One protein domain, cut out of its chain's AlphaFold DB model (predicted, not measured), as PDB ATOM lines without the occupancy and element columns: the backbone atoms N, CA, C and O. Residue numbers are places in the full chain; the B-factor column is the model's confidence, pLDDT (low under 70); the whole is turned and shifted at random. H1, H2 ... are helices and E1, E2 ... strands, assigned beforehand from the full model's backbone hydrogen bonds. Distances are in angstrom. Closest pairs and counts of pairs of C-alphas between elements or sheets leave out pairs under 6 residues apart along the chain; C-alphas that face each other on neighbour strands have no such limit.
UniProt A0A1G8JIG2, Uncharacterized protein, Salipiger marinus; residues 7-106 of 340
ATOM      1  N   ASN A   7      87.804 131.889 151.358       62.94
ATOM      2  CA  ASN A   7      88.592 130.879 152.061       62.94
ATOM      3  C   ASN A   7      88.337 130.903 153.573       62.94
ATOM      4  O   ASN A   7      88.100 129.846 154.141       62.94
ATOM      5  N   ALA A   8      88.280 132.083 154.203       65.38
ATOM      6  CA  ALA A   8      87.977 132.201 155.633       65.38
ATOM      7  C   ALA A   8      86.577 131.658 155.969       65.38
ATOM      8  O   ALA A   8      86.398 130.942 156.948       65.38
ATOM      9  N   ARG A   9      85.586 131.924 155.106       66.00
ATOM     10  CA  ARG A   9      84.233 131.360 155.259       66.00
ATOM     11  C   ARG A   9      84.218 129.836 155.125       66.00
ATOM     12  O   ARG A   9      83.658 129.155 155.972       66.00
ATOM     13  N   ARG A  10      84.892 129.297 154.102       64.81
ATOM     14  CA  ARG A  10      85.008 127.844 153.889       64.81
ATOM     15  C   ARG A  10      85.738 127.126 155.025       64.81
ATOM     16  O   ARG A  10      85.332 126.025 155.377       64.81
ATOM     17  N   ALA A  11      86.784 127.731 155.586       66.75
ATOM     18  CA  ALA A  11      87.517 127.176 156.722       66.75
ATOM     19  C   ALA A  11      86.636 127.102 157.981       66.75
ATOM     20  O   ALA A  11      86.649 126.093 158.678       66.75
ATOM     21  N   ARG A  12      85.818 128.132 158.225       67.62
ATOM     22  CA  ARG A  12      84.973 128.242 159.422       67.62
ATOM     23  C   ARG A  12      83.718 127.359 159.392       67.62
ATOM     24  O   ARG A  12      83.220 126.977 160.444       67.62
ATOM     25  N   GLU A  13      83.211 127.037 158.202       68.06
ATOM     26  CA  GLU A  13      81.992 126.233 157.995       68.06
ATOM     27  C   GLU A  13      82.274 124.745 157.677       68.06
ATOM     28  O   GLU A  13      81.344 123.942 157.577       68.06
ATOM     29  N   GLY A  14      83.541 124.354 157.494       64.88
ATOM     30  CA  GLY A  14      83.931 122.994 157.113       64.88
ATOM     31  C   GLY A  14      83.930 121.989 158.274       64.88
ATOM     32  O   GLY A  14      84.482 122.244 159.341       64.88
ATOM     33  N   LEU A  15      83.379 120.790 158.048       53.25
ATOM     34  CA  LEU A  15      83.556 119.626 158.930       53.25
ATOM     35  C   LEU A  15      84.982 119.073 158.737       53.25
ATOM     36  O   LEU A  15      85.210 118.292 157.820       53.25
ATOM     37  N   ALA A  16      85.922 119.494 159.591       55.88
ATOM     38  CA  ALA A  16      87.356 119.151 159.575       55.88
ATOM     39  C   ALA A  16      88.174 119.786 158.422       55.88
ATOM     40  O   ALA A  16      88.586 119.091 157.488       55.88
ATOM     41  N   PRO A  17      88.442 121.107 158.472       62.03
ATOM     42  CA  PRO A  17      89.375 121.743 157.545       62.03
ATOM     43  C   PRO A  17      90.788 121.155 157.719       62.03
ATOM     44  O   PRO A  17      91.240 120.913 158.834       62.03
ATOM     45  N   GLY A  18      91.501 120.930 156.610       65.12
ATOM     46  CA  GLY A  18      92.908 120.495 156.622       65.12
ATOM     47  C   GLY A  18      93.905 121.600 157.002       65.12
ATOM     48  O   GLY A  18      95.108 121.365 156.982       65.12
ATOM     49  N   GLU A  19      93.406 122.796 157.319       67.19
ATOM     50  CA  GLU A  19      94.164 123.992 157.684       67.19
ATOM     51  C   GLU A  19      93.558 124.588 158.964       67.19
ATOM     52  O   GLU A  19      92.337 124.579 159.140       67.19
ATOM     53  N   VAL A  20      94.409 125.098 159.856       69.06
ATOM     54  CA  VAL A  20      94.001 125.745 161.111       69.06
ATOM     55  C   VAL A  20      93.942 127.254 160.886       69.06
ATOM     56  O   VAL A  20      94.883 127.841 160.359       69.06
ATOM     57  N   GLU A  21      92.836 127.890 161.275       76.19
ATOM     58  CA  GLU A  21      92.734 129.351 161.263       76.19
ATOM     59  C   GLU A  21      93.610 129.933 162.381       76.19
ATOM     60  O   GLU A  21      93.466 129.571 163.549       76.19
ATOM     61  N   VAL A  22      94.521 130.833 162.013       83.56
ATOM     62  CA  VAL A  22      95.454 131.492 162.935       83.56
ATOM     63  C   VAL A  22      95.190 132.987 162.933       83.56
ATOM     64  O   VAL A  22      95.029 133.598 161.874       83.56
ATOM     65  N   LEU A  23      95.193 133.588 164.119       86.75
ATOM     66  CA  LEU A  23      95.140 135.030 164.278       86.75
ATOM     67  C   LEU A  23      96.540 135.581 164.561       86.75
ATOM     68  O   LEU A  23      97.197 135.167 165.515       86.75
ATOM     69  N   LEU A  24      96.952 136.555 163.749       90.56
ATOM     70  CA  LEU A  24      98.139 137.375 163.984       90.56
ATOM     71  C   LEU A  24      97.706 138.764 164.457       90.56
ATOM     72  O   LEU A  24      96.811 139.376 163.866       90.56
ATOM     73  N   ILE A  25      98.337 139.258 165.519       88.94
ATOM     74  CA  ILE A  25      98.018 140.538 166.157       88.94
ATOM     75  C   ILE A  25      99.291 141.373 166.241       88.94
ATOM     76  O   ILE A  25     100.330 140.884 166.676       88.94
ATOM     77  N   GLU A  26      99.195 142.642 165.854       92.12
ATOM     78  CA  GLU A  26     100.236 143.649 166.059       92.12
ATOM     79  C   GLU A  26      99.664 144.778 166.923       92.12
ATOM     80  O   GLU A  26      98.621 145.344 166.586       92.12
ATOM     81  N   VAL A  27     100.338 145.096 168.028       89.75
ATOM     82  CA  VAL A  27      99.999 146.206 168.926       89.75
ATOM     83  C   VAL A  27     101.109 147.249 168.853       89.75
ATOM     84  O   VAL A  27     102.284 146.930 169.041       89.75
ATOM     85  N   THR A  28     100.735 148.500 168.595       91.50
ATOM     86  CA  THR A  28     101.652 149.643 168.518       91.50
ATOM     87  C   THR A  28     101.258 150.713 169.534       91.50
ATOM     88  O   THR A  28     100.076 150.954 169.771       91.50
ATOM     89  N   HIS A  29     102.253 151.358 170.144       89.94
ATOM     90  CA  HIS A  29     102.071 152.452 171.098       89.94
ATOM     91  C   HIS A  29     103.317 153.356 171.082       89.94
ATOM     92  O   HIS A  29     104.410 152.816 170.906       89.94
ATOM     93  N   PRO A  30     103.200 154.686 171.269       91.81
ATOM     94  CA  PRO A  30     104.357 155.589 171.301       91.81
ATOM     95  C   PRO A  30     105.428 155.225 172.340       91.81
ATOM     96  O   PRO A  30     106.605 155.468 172.105       91.81
ATOM     97  N   ASP A  31     105.017 154.616 173.453       88.19
ATOM     98  CA  ASP A  31     105.923 154.221 174.542       88.19
ATOM     99  C   ASP A  31     106.588 152.846 174.329       88.19
ATOM    100  O   ASP A  31     107.398 152.423 175.151       88.19
ATOM    101  N   LEU A  32     106.235 152.111 173.266       87.44
ATOM    102  CA  LEU A  32     106.866 150.829 172.950       87.44
ATOM    103  C   LEU A  32     108.090 151.045 172.055       87.44
ATOM    104  O   LEU A  32     107.984 151.652 170.991       87.44
ATOM    105  N   GLU A  33     109.235 150.473 172.437       90.50
ATOM    106  CA  GLU A  33     110.462 150.498 171.620       90.50
ATOM    107  C   GLU A  33     110.292 149.764 170.277       90.50
ATOM    108  O   GLU A  33     110.926 150.121 169.283       90.50
ATOM    109  N   ALA A  34     109.414 148.753 170.232       89.88
ATOM    110  CA  ALA A  34     109.035 148.014 169.030       89.88
ATOM    111  C   ALA A  34     107.591 147.473 169.140       89.88
ATOM    112  O   ALA A  34     107.097 147.274 170.253       89.88
ATOM    113  N   PRO A  35     106.898 147.199 168.015       93.69
ATOM    114  CA  PRO A  35     105.559 146.610 168.037       93.69
ATOM    115  C   PRO A  35     105.518 145.254 168.752       93.69
ATOM    116  O   PRO A  35     106.370 144.393 168.523       93.69
ATOM    117  N   ILE A  36     104.476 145.025 169.554       92.75
ATOM    118  CA  ILE A  36     104.206 143.706 170.141       92.75
ATOM    119  C   ILE A  36     103.491 142.856 169.091       92.75
ATOM    120  O   ILE A  36     102.470 143.274 168.542       92.75
ATOM    121  N   ARG A  37     104.010 141.654 168.824       93.44
ATOM    122  CA  ARG A  37     103.500 140.739 167.793       93.44
ATOM    123  C   ARG A  37     103.108 139.398 168.404       93.44
ATOM    124  O   ARG A  37     103.966 138.692 168.931       93.44
ATOM    125  N   LEU A  38     101.824 139.050 168.324       92.38
ATOM    126  CA  LEU A  38     101.247 137.847 168.938       92.38
ATOM    127  C   LEU A  38     100.601 136.925 167.899       92.38
ATOM    128  O   LEU A  38     100.024 137.393 166.916       92.38
ATOM    129  N   SER A  39     100.664 135.622 168.152       91.81
ATOM    130  CA  SER A  39     100.031 134.562 167.371       91.81
ATOM    131  C   SER A  39      99.194 133.652 168.274       91.81
ATOM    132  O   SER A  39      99.585 133.367 169.406       91.81
ATOM    133  N   THR A  40      98.063 133.155 167.766       89.19
ATOM    134  CA  THR A  40      97.306 132.052 168.396       89.19
ATOM    135  C   THR A  40      97.870 130.673 168.059       89.19
ATOM    136  O   THR A  40      97.342 129.669 168.528       89.19
ATOM    137  N   ASP A  41      98.890 130.599 167.204       88.88
ATOM    138  CA  ASP A  41      99.453 129.349 166.705       88.88
ATOM    139  C   ASP A  41     100.733 128.952 167.462       88.88
ATOM    140  O   ASP A  41     101.739 129.664 167.385       88.88
ATOM    141  N   PRO A  42     100.719 127.817 168.189       86.38
ATOM    142  CA  PRO A  42     101.885 127.292 168.891       86.38
ATOM    143  C   PRO A  42     102.730 126.328 168.036       86.38
ATOM    144  O   PRO A  42     103.581 125.632 168.585       86.38
ATOM    145  N   THR A  43     102.483 126.202 166.728       84.31
ATOM    146  CA  THR A  43     103.053 125.106 165.923       84.31
ATOM    147  C   THR A  43     104.558 125.248 165.693       84.31
ATOM    148  O   THR A  43     105.288 124.252 165.754       84.31
ATOM    149  N   GLU A  44     105.057 126.458 165.435       90.00
ATOM    150  CA  GLU A  44     106.478 126.666 165.159       90.00
ATOM    151  C   GLU A  44     107.254 126.983 166.440       90.00
ATOM    152  O   GLU A  44     106.881 127.861 167.216       90.00
ATOM    153  N   ARG A  45     108.379 126.293 166.657       92.75
ATOM    154  CA  ARG A  45     109.290 126.595 167.765       92.75
ATOM    155  C   ARG A  45     110.290 127.671 167.344       92.75
ATOM    156  O   ARG A  45     111.147 127.422 166.500       92.75
ATOM    157  N   ILE A  46     110.203 128.836 167.979       92.25
ATOM    158  CA  ILE A  46     111.023 130.021 167.700       92.25
ATOM    159  C   ILE A  46     112.349 129.980 168.464       92.25
ATOM    160  O   ILE A  46     113.393 130.283 167.889       92.25
ATOM    161  N   SER A  47     112.317 129.580 169.738       90.06
ATOM    162  CA  SER A  47     113.505 129.423 170.586       90.06
ATOM    163  C   SER A  47     113.381 128.181 171.468       90.06
ATOM    164  O   SER A  47     112.277 127.726 171.775       90.06
ATOM    165  N   THR A  48     114.521 127.604 171.849       88.81
ATOM    166  CA  THR A  48     114.602 126.461 172.771       88.81
ATOM    167  C   THR A  48     114.993 126.854 174.190       88.81
ATOM    168  O   THR A  48     114.735 126.074 175.100       88.81
ATOM    169  N   ASP A  49     115.607 128.023 174.374       86.00
ATOM    170  CA  ASP A  49     115.986 128.554 175.684       86.00
ATOM    171  C   ASP A  49     115.981 130.100 175.659       86.00
ATOM    172  O   ASP A  49     116.866 130.698 175.042       86.00
ATOM    173  N   PRO A  50     114.958 130.767 176.233       85.69
ATOM    174  CA  PRO A  50     113.732 130.171 176.769       85.69
ATOM    175  C   PRO A  50     112.921 129.462 175.672       85.69
ATOM    176  O   PRO A  50     113.025 129.791 174.488       85.69
ATOM    177  N   LEU A  51     112.103 128.479 176.056       89.50
ATOM    178  CA  LEU A  51     111.211 127.790 175.123       89.50
ATOM    179  C   LEU A  51     110.110 128.748 174.657       89.50
ATOM    180  O   LEU A  51     109.268 129.161 175.450       89.50
ATOM    181  N   VAL A  52     110.107 129.079 173.366       90.12
ATOM    182  CA  VAL A  52     109.147 130.014 172.766       90.12
ATOM    183  C   VAL A  52     108.592 129.416 171.483       90.12
ATOM    184  O   VAL A  52     109.347 128.924 170.641       90.12
ATOM    185  N   TYR A  53     107.274 129.493 171.329       93.50
ATOM    186  CA  TYR A  53     106.548 129.099 170.123       93.50
ATOM    187  C   TYR A  53     105.957 130.325 169.424       93.50
ATOM    188  O   TYR A  53     105.932 131.410 170.005       93.50
ATOM    189  N   GLY A  54     105.504 130.178 168.182       92.50
ATOM    190  CA  GLY A  54     104.880 131.261 167.429       92.50
ATOM    191  C   GLY A  54     104.726 130.960 165.944       92.50
ATOM    192  O   GLY A  54     104.706 129.805 165.530       92.50
ATOM    193  N   THR A  55     104.650 132.024 165.144       93.25
ATOM    194  CA  THR A  55     104.496 131.968 163.686       93.25
ATOM    195  C   THR A  55     105.452 132.950 163.012       93.25
ATOM    196  O   THR A  55     105.439 134.150 163.309       93.25
ATOM    197  N   ARG A  56     106.252 132.480 162.050       92.50
ATOM    198  CA  ARG A  56     107.038 133.353 161.164       92.50
ATOM    199  C   ARG A  56     106.188 133.826 159.991       92.50
ATOM    200  O   ARG A  56     105.814 133.045 159.122       92.50
ATOM    201  N   SER A  57     105.877 135.118 159.954       91.00
ATOM    202  CA  SER A  57     104.998 135.710 158.942       91.00
ATOM    203  C   SER A  57     105.508 137.079 158.520       91.00
ATOM    204  O   SER A  57     106.002 137.831 159.351       91.00
ATOM    205  N   SER A  58     105.346 137.412 157.238       92.88
ATOM    206  CA  SER A  58     105.633 138.750 156.701       92.88
ATOM    207  C   SER A  58     104.434 139.701 156.773       92.88
ATOM    208  O   SER A  58     104.435 140.789 156.187       92.88
ATOM    209  N   TRP A  59     103.367 139.287 157.464       91.81
ATOM    210  CA  TRP A  59     102.164 140.089 157.631       91.81
ATOM    211  C   TRP A  59     102.503 141.443 158.272       91.81
ATOM    212  O   TRP A  59     103.274 141.521 159.224       91.81
ATOM    213  N   ARG A  60     101.945 142.518 157.697       89.44
ATOM    214  CA  ARG A  60     102.224 143.923 158.058       89.44
ATOM    215  C   ARG A  60     103.696 144.352 157.950       89.44
ATOM    216  O   ARG A  60     104.072 145.378 158.502       89.44
ATOM    217  N   GLY A  61     104.495 143.639 157.155       89.88
ATOM    218  CA  GLY A  61     105.878 144.020 156.863       89.88
ATOM    219  C   GLY A  61     106.894 143.559 157.905       89.88
ATOM    220  O   GLY A  61     108.028 144.017 157.850       89.88
ATOM    221  N   ALA A  62     106.501 142.666 158.820       91.81
ATOM    222  CA  ALA A  62     107.428 142.018 159.741       91.81
ATOM    223  C   ALA A  62     108.470 141.178 158.978       91.81
ATOM    224  O   ALA A  62     108.142 140.542 157.972       91.81
ATOM    225  N   ASP A  63     109.715 141.150 159.448       92.62
ATOM    226  CA  ASP A  63     110.727 140.217 158.942       92.62
ATOM    227  C   ASP A  63     110.546 138.827 159.588       92.62
ATOM    228  O   ASP A  63     110.786 138.678 160.786       92.62
ATOM    229  N   PRO A  64     110.196 137.767 158.832       91.81
ATOM    230  CA  PRO A  64     109.975 136.437 159.399       91.81
ATOM    231  C   PRO A  64     111.187 135.852 160.138       91.81
ATOM    232  O   PRO A  64     111.016 134.954 160.964       91.81
ATOM    233  N   ALA A  65     112.412 136.298 159.835       89.25
ATOM    234  CA  ALA A  65     113.622 135.803 160.484       89.25
ATOM    235  C   ALA A  65     113.848 136.444 161.861       89.25
ATOM    236  O   ALA A  65     114.165 135.728 162.817       89.25
ATOM    237  N   SER A  66     113.670 137.763 161.956       91.00
ATOM    238  CA  SER A  66     114.032 138.565 163.132       91.00
ATOM    239  C   SER A  66     112.840 139.058 163.964       91.00
ATOM    240  O   SER A  66     113.005 139.331 165.149       91.00
ATOM    241  N   GLU A  67     111.635 139.090 163.394       92.62
ATOM    242  CA  GLU A  67     110.411 139.619 164.008       92.62
ATOM    243  C   GLU A  67     109.246 138.601 163.967       92.62
ATOM    244  O   GLU A  67     108.204 138.855 163.353       92.62
ATOM    245  N   PRO A  68     109.383 137.418 164.596       93.69
ATOM    246  CA  PRO A  68     108.305 136.431 164.631       93.69
ATOM    247  C   PRO A  68     107.109 136.919 165.465       93.69
ATOM    248  O   PRO A  68     107.262 137.682 166.420       93.69
ATOM    249  N   PHE A  69     105.911 136.418 165.154       93.69
ATOM    250  CA  PHE A  69     104.734 136.592 166.007       93.69
ATOM    251  C   PHE A  69     104.765 135.528 167.100       93.69
ATOM    252  O   PHE A  69     104.743 134.336 166.796       93.69
ATOM    253  N   LEU A  70     104.833 135.941 168.364       93.19
ATOM    254  CA  LEU A  70     105.011 135.021 169.485       93.19
ATOM    255  C   LEU A  70     103.685 134.386 169.890       93.19
ATOM    256  O   LEU A  70     102.668 135.069 169.991       93.19
ATOM    257  N   PHE A  71     103.696 133.082 170.147       91.12
ATOM    258  CA  PHE A  71     102.525 132.380 170.642       91.12
ATOM    259  C   PHE A  71     102.120 132.927 172.010       91.12
ATOM    260  O   PHE A  71     102.930 132.967 172.939       91.12
ATOM    261  N   ALA A  72     100.848 133.287 172.139       87.25
ATOM    262  CA  ALA A  72     100.217 133.538 173.422       87.25
ATOM    263  C   ALA A  72      98.860 132.828 173.474       87.25
ATOM    264  O   ALA A  72      98.147 132.740 172.472       87.25
ATOM    265  N   LEU A  73      98.503 132.330 174.661       85.94
ATOM    266  CA  LEU A  73      97.184 131.763 174.935       85.94
ATOM    267  C   LEU A  73      96.159 132.896 174.920       85.94
ATOM    268  O   LEU A  73      95.941 133.588 175.914       85.94
ATOM    269  N   LEU A  74      95.599 133.127 173.740       83.00
ATOM    270  CA  LEU A  74      94.699 134.230 173.467       83.00
ATOM    271  C   LEU A  74      93.522 133.748 172.620       83.00
ATOM    272  O   LEU A  74      93.662 132.878 171.760       83.00
ATOM    273  N   SER A  75      92.364 134.357 172.830       81.25
ATOM    274  CA  SER A  75      91.213 134.250 171.941       81.25
ATOM    275  C   SER A  75      90.746 135.645 171.540       81.25
ATOM    276  O   SER A  75      91.006 136.631 172.233       81.25
ATOM    277  N   ALA A  76      90.100 135.743 170.383       77.88
ATOM    278  CA  ALA A  76      89.570 137.001 169.887       77.88
ATOM    279  C   ALA A  76      88.094 136.855 169.535       77.88
ATOM    280  O   ALA A  76      87.710 136.005 168.730       77.88
ATOM    281  N   GLU A  77      87.279 137.739 170.089       77.06
ATOM    282  CA  GLU A  77      85.915 137.960 169.647       77.06
ATOM    283  C   GLU A  77      85.953 138.995 168.528       77.06
ATOM    284  O   GLU A  77      86.213 140.184 168.732       77.06
ATOM    285  N   VAL A  78      85.745 138.518 167.306       72.69
ATOM    286  CA  VAL A  78      85.632 139.380 166.131       72.69
ATOM    287  C   VAL A  78      84.290 140.127 166.210       72.69
ATOM    288  O   VAL A  78      83.301 139.505 166.600       72.69
ATOM    289  N   PRO A  79      84.219 141.419 165.823       67.75
ATOM    290  CA  PRO A  79      82.983 142.190 165.902       67.75
ATOM    291  C   PRO A  79      81.808 141.471 165.234       67.75
ATOM    292  O   PRO A  79      81.946 140.983 164.107       67.75
ATOM    293  N   GLY A  80      80.666 141.437 165.927       66.12
ATOM    294  CA  GLY A  80      79.408 140.921 165.390       66.12
ATOM    295  C   GLY A  80      78.886 141.753 164.214       66.12
ATOM    296  O   GLY A  80      79.340 142.869 163.961       66.12
ATOM    297  N   ASP A  81      77.921 141.209 163.480       64.31
ATOM    298  CA  ASP A  81      77.329 141.800 162.274       64.31
ATOM    299  C   ASP A  81      76.084 142.669 162.546       64.31
ATOM    300  O   ASP A  81      75.346 143.002 161.618       64.31
ATOM    301  N   MET A  82      75.867 143.080 163.801       67.69
ATOM    302  CA  MET A  82      74.735 143.919 164.206       67.69
ATOM    303  C   MET A  82      74.865 145.353 163.672       67.69
ATOM    304  O   MET A  82      75.857 146.031 163.919       67.69
ATOM    305  N   GLU A  83      73.832 145.832 162.974       60.12
ATOM    306  CA  GLU A  83      73.827 147.116 162.250       60.12
ATOM    307  C   GLU A  83      73.864 148.364 163.160       60.12
ATOM    308  O   GLU A  83      74.332 149.416 162.732       60.12
ATOM    309  N   GLU A  84      73.424 148.244 164.418       64.75
ATOM    310  CA  GLU A  84      73.309 149.361 165.375       64.75
ATOM    311  C   GLU A  84      74.337 149.327 166.524       64.75
ATOM    312  O   GLU A  84      74.296 150.178 167.412       64.75
ATOM    313  N   ALA A  85      75.279 148.375 166.522       63.50
ATOM    314  CA  ALA A  85      76.332 148.294 167.534       63.50
ATOM    315  C   ALA A  85      77.681 148.782 166.970       63.50
ATOM    316  O   ALA A  85      78.051 148.412 165.852       63.50
ATOM    317  N   PRO A  86      78.460 149.589 167.718       67.00
ATOM    318  CA  PRO A  86      79.822 149.916 167.315       67.00
ATOM    319  C   PRO A  86      80.651 148.631 167.187       67.00
ATOM    320  O   PRO A  86      80.574 147.740 168.031       67.00
ATOM    321  N   ALA A  87      81.459 148.534 166.130       67.56
ATOM    322  CA  ALA A  87      82.301 147.368 165.893       67.56
ATOM    323  C   ALA A  87      83.421 147.286 166.947       67.56
ATOM    324  O   ALA A  87      84.463 147.924 166.802       67.56
ATOM    325  N   SER A  88      83.214 146.492 167.996       68.38
ATOM    326  CA  SER A  88      84.215 146.192 169.024       68.38
ATOM    327  C   SER A  88      84.799 144.798 168.816       68.38
ATOM    328  O   SER A  88      84.053 143.839 168.627       68.38
ATOM    329  N   ALA A  89      86.125 144.685 168.847       68.06
ATOM    330  CA  ALA A  89      86.810 143.401 168.943       68.06
ATOM    331  C   ALA A  89      87.293 143.218 170.385       68.06
ATOM    332  O   ALA A  89      87.909 144.135 170.931       68.06
ATOM    333  N   THR A  90      87.035 142.058 170.981       77.69
ATOM    334  CA  THR A  90      87.544 141.716 172.318       77.69
ATOM    335  C   THR A  90      88.719 140.765 172.159       77.69
ATOM    336  O   THR A  90      88.609 139.768 171.453       77.69
ATOM    337  N   LEU A  91      89.840 141.044 172.817       79.88
ATOM    338  CA  LEU A  91      90.936 140.090 172.978       79.88
ATOM    339  C   LEU A  91      90.897 139.556 174.407       79.88
ATOM    340  O   LEU A  91      90.906 140.338 175.356       79.88
ATOM    341  N   VAL A  92      90.857 138.237 174.559       82.81
ATOM    342  CA  VAL A  92      90.876 137.556 175.857       82.81
ATOM    343  C   VAL A  92      92.195 136.809 175.963       82.81
ATOM    344  O   VAL A  92      92.418 135.837 175.244       82.81
ATOM    345  N   LEU A  93      93.080 137.284 176.837       82.06
ATOM    346  CA  LEU A  93      94.362 136.647 177.123       82.06
ATOM    347  C   LEU A  93      94.217 135.790 178.380       82.06
ATOM    348  O   LEU A  93      93.725 136.269 179.404       82.06
ATOM    349  N   GLU A  94      94.649 134.534 178.316       81.69
ATOM    350  CA  GLU A  94      94.608 133.651 179.476       81.69
ATOM    351  C   GLU A  94      95.746 133.972 180.443       81.69
ATOM    352  O   GLU A  94      96.931 133.945 180.105       81.69
ATOM    353  N   ASN A  95      95.375 134.255 181.688       75.19
ATOM    354  CA  ASN A  95      96.326 134.456 182.765       75.19
ATOM    355  C   ASN A  95      96.795 133.100 183.313       75.19
ATOM    356  O   ASN A  95      96.191 132.552 184.236       75.19
ATOM    357  N   VAL A  96      97.850 132.556 182.712       80.38
ATOM    358  CA  VAL A  96      98.384 131.223 183.039       80.38
ATOM    359  C   VAL A  96      99.545 131.231 184.033       80.38
ATOM    360  O   VAL A  96      99.979 130.164 184.462       80.38
ATOM    361  N   ASP A  97     100.034 132.411 184.420       78.25
ATOM    362  CA  ASP A  97     101.172 132.571 185.328       78.25
ATOM    363  C   ASP A  97     100.876 133.628 186.402       78.25
ATOM    364  O   ASP A  97     100.351 134.706 186.126       78.25
ATOM    365  N   HIS A  98     101.247 133.339 187.650       75.88
ATOM    366  CA  HIS A  98     101.097 134.274 188.763       75.88
ATOM    367  C   HIS A  98     101.803 135.620 188.507       75.88
ATOM    368  O   HIS A  98     101.286 136.659 188.919       75.88
ATOM    369  N   ALA A  99     102.932 135.635 187.792       79.12
ATOM    370  CA  ALA A  99     103.641 136.864 187.436       79.12
ATOM    371  C   ALA A  99     102.804 137.796 186.538       79.12
ATOM    372  O   ALA A  99     102.881 139.018 186.663       79.12
ATOM    373  N   ILE A 100     101.946 137.244 185.672       76.88
ATOM    374  CA  ILE A 100     101.018 138.037 184.851       76.88
ATOM    375  C   ILE A 100      99.948 138.672 185.754       76.88
ATOM    376  O   ILE A 100      99.623 139.850 185.605       76.88
ATOM    377  N   ALA A 101      99.433 137.925 186.738       73.75
ATOM    378  CA  ALA A 101      98.489 138.451 187.727       73.75
ATOM    379  C   ALA A 101      99.091 139.589 188.572       73.75
ATOM    380  O   ALA A 101      98.391 140.549 188.887       73.75
ATOM    381  N   GLU A 102     100.367 139.473 188.943       78.12
ATOM    382  CA  GLU A 102     101.113 140.490 189.685       78.12
ATOM    383  C   GLU A 102     101.257 141.778 188.866       78.12
ATOM    384  O   GLU A 102     100.867 142.852 189.333       78.12
ATOM    385  N   LEU A 103     101.687 141.667 187.606       78.88
ATOM    386  CA  LEU A 103     101.787 142.806 186.694       78.88
ATOM    387  C   LEU A 103     100.434 143.520 186.525       78.88
ATOM    388  O   LEU A 103     100.362 144.738 186.665       78.88
ATOM    389  N   LEU A 104      99.349 142.766 186.314       75.00
ATOM    390  CA  LEU A 104      97.995 143.315 186.148       75.00
ATOM    391  C   LEU A 104      97.421 143.966 187.421       75.00
ATOM    392  O   LEU A 104      96.479 144.750 187.333       75.00
ATOM    393  N   ARG A 105      97.944 143.631 188.607       71.06
ATOM    394  CA  ARG A 105      97.505 144.190 189.904       71.06
ATOM    395  C   ARG A 105      98.392 145.325 190.403       71.06
ATOM    396  O   ARG A 105      98.019 146.014 191.359       71.06
ATOM    397  N   THR A 106      99.547 145.518 189.775       70.56
ATOM    398  CA  THR A 106     100.455 146.606 190.112       70.56
ATOM    399  C   THR A 106      99.785 147.936 189.777       70.56
ATOM    400  O   THR A 106      99.486 148.233 188.625       70.56
TER     401      THR A 106
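AT A GLANCE: This is residues 7 to 106 of the 340 residues of an uncharacterized protein of Salipiger marinus (UniProt A0A1G8JIG2). A twisted sheet of five strands, E1 to E5, makes the main part, and a separate two-stranded hairpin, E6 and E7, runs away from it with a long loop at its tip. A short helix lies at each end of the printed part, H1 and H2, both away from the five-stranded sheet, and residues 81 to 86 of the hairpin's loop stick out. The printed part has 100 residues, with two named helices and seven named strands in the order H1 E1 E2 E3 E4 E5 E6 E7 H2; the larger sheet is mixed, in the order E1, E2, E5, E4, E3, and the smaller is antiparallel. The class is mixed, helices and strands, with 44 residues, under half, in named elements. The whole is loose, with a radius of gyration of the C-alphas of 16.0 A and spans of 41 by 34 by 28 A.

IN THESE COORDINATES: H1, residues 7 to 13, begins at C-alpha 7 (88.592, 130.879, 152.061) and is 10.0 A long. E1, residues 24 to 27, begins at C-alpha 24 (98.139, 137.375, 163.984), and E2 is residues 36 to 39. E3, residues 44 to 48, is 11.1 A long, and E4, residues 51 to 55, is 13.9 A. E5 is residues 69 to 71, E6 residues 74 to 77 and E7 residues 90 to 93. H2, residues 98 to 105, is 10.6 A long and ends at C-alpha 105 (97.505, 144.190, 189.904).

HOW THE PARTS SIT: E1 and E2 form an antiparallel hairpin, with N 25 and O 38 2.9 A apart. E2 and E5 are parallel at 56 degrees, with N 39 and O 70 2.8 A apart. E3, E4 and E5 form a meander, each strand the antiparallel neighbour of the one before; N 46 and O 52 are 2.8 A apart, and N 55 and O 69 2.8 A. From edge strand E1 to edge strand E3 the strands' lines turn by 122 degrees. E6 and E7 form an antiparallel hairpin at 165 degrees, with N 75 and O 92 2.8 A apart. E6 is apart from E2, but only just, at 8.1 A. H1 and H2 are apart from each other and not on the larger sheet. In both helices every O i to N i+4 pair is within hydrogen-bond range.

THE WHOLE: The two C-alphas farthest apart, those of Asp 49 and Glu 84, are 48.6 A apart. The printed part has no cut. The links E4 to E5 and E6 to E7 are long. Residues 13 to 18, 81 to 86 and 97 to 103, of which 98 to 103 belong to H2, stand free. The mean pLDDT of the printed part is 81.1; residues 7 to 20 and 79 to 89 are under 70.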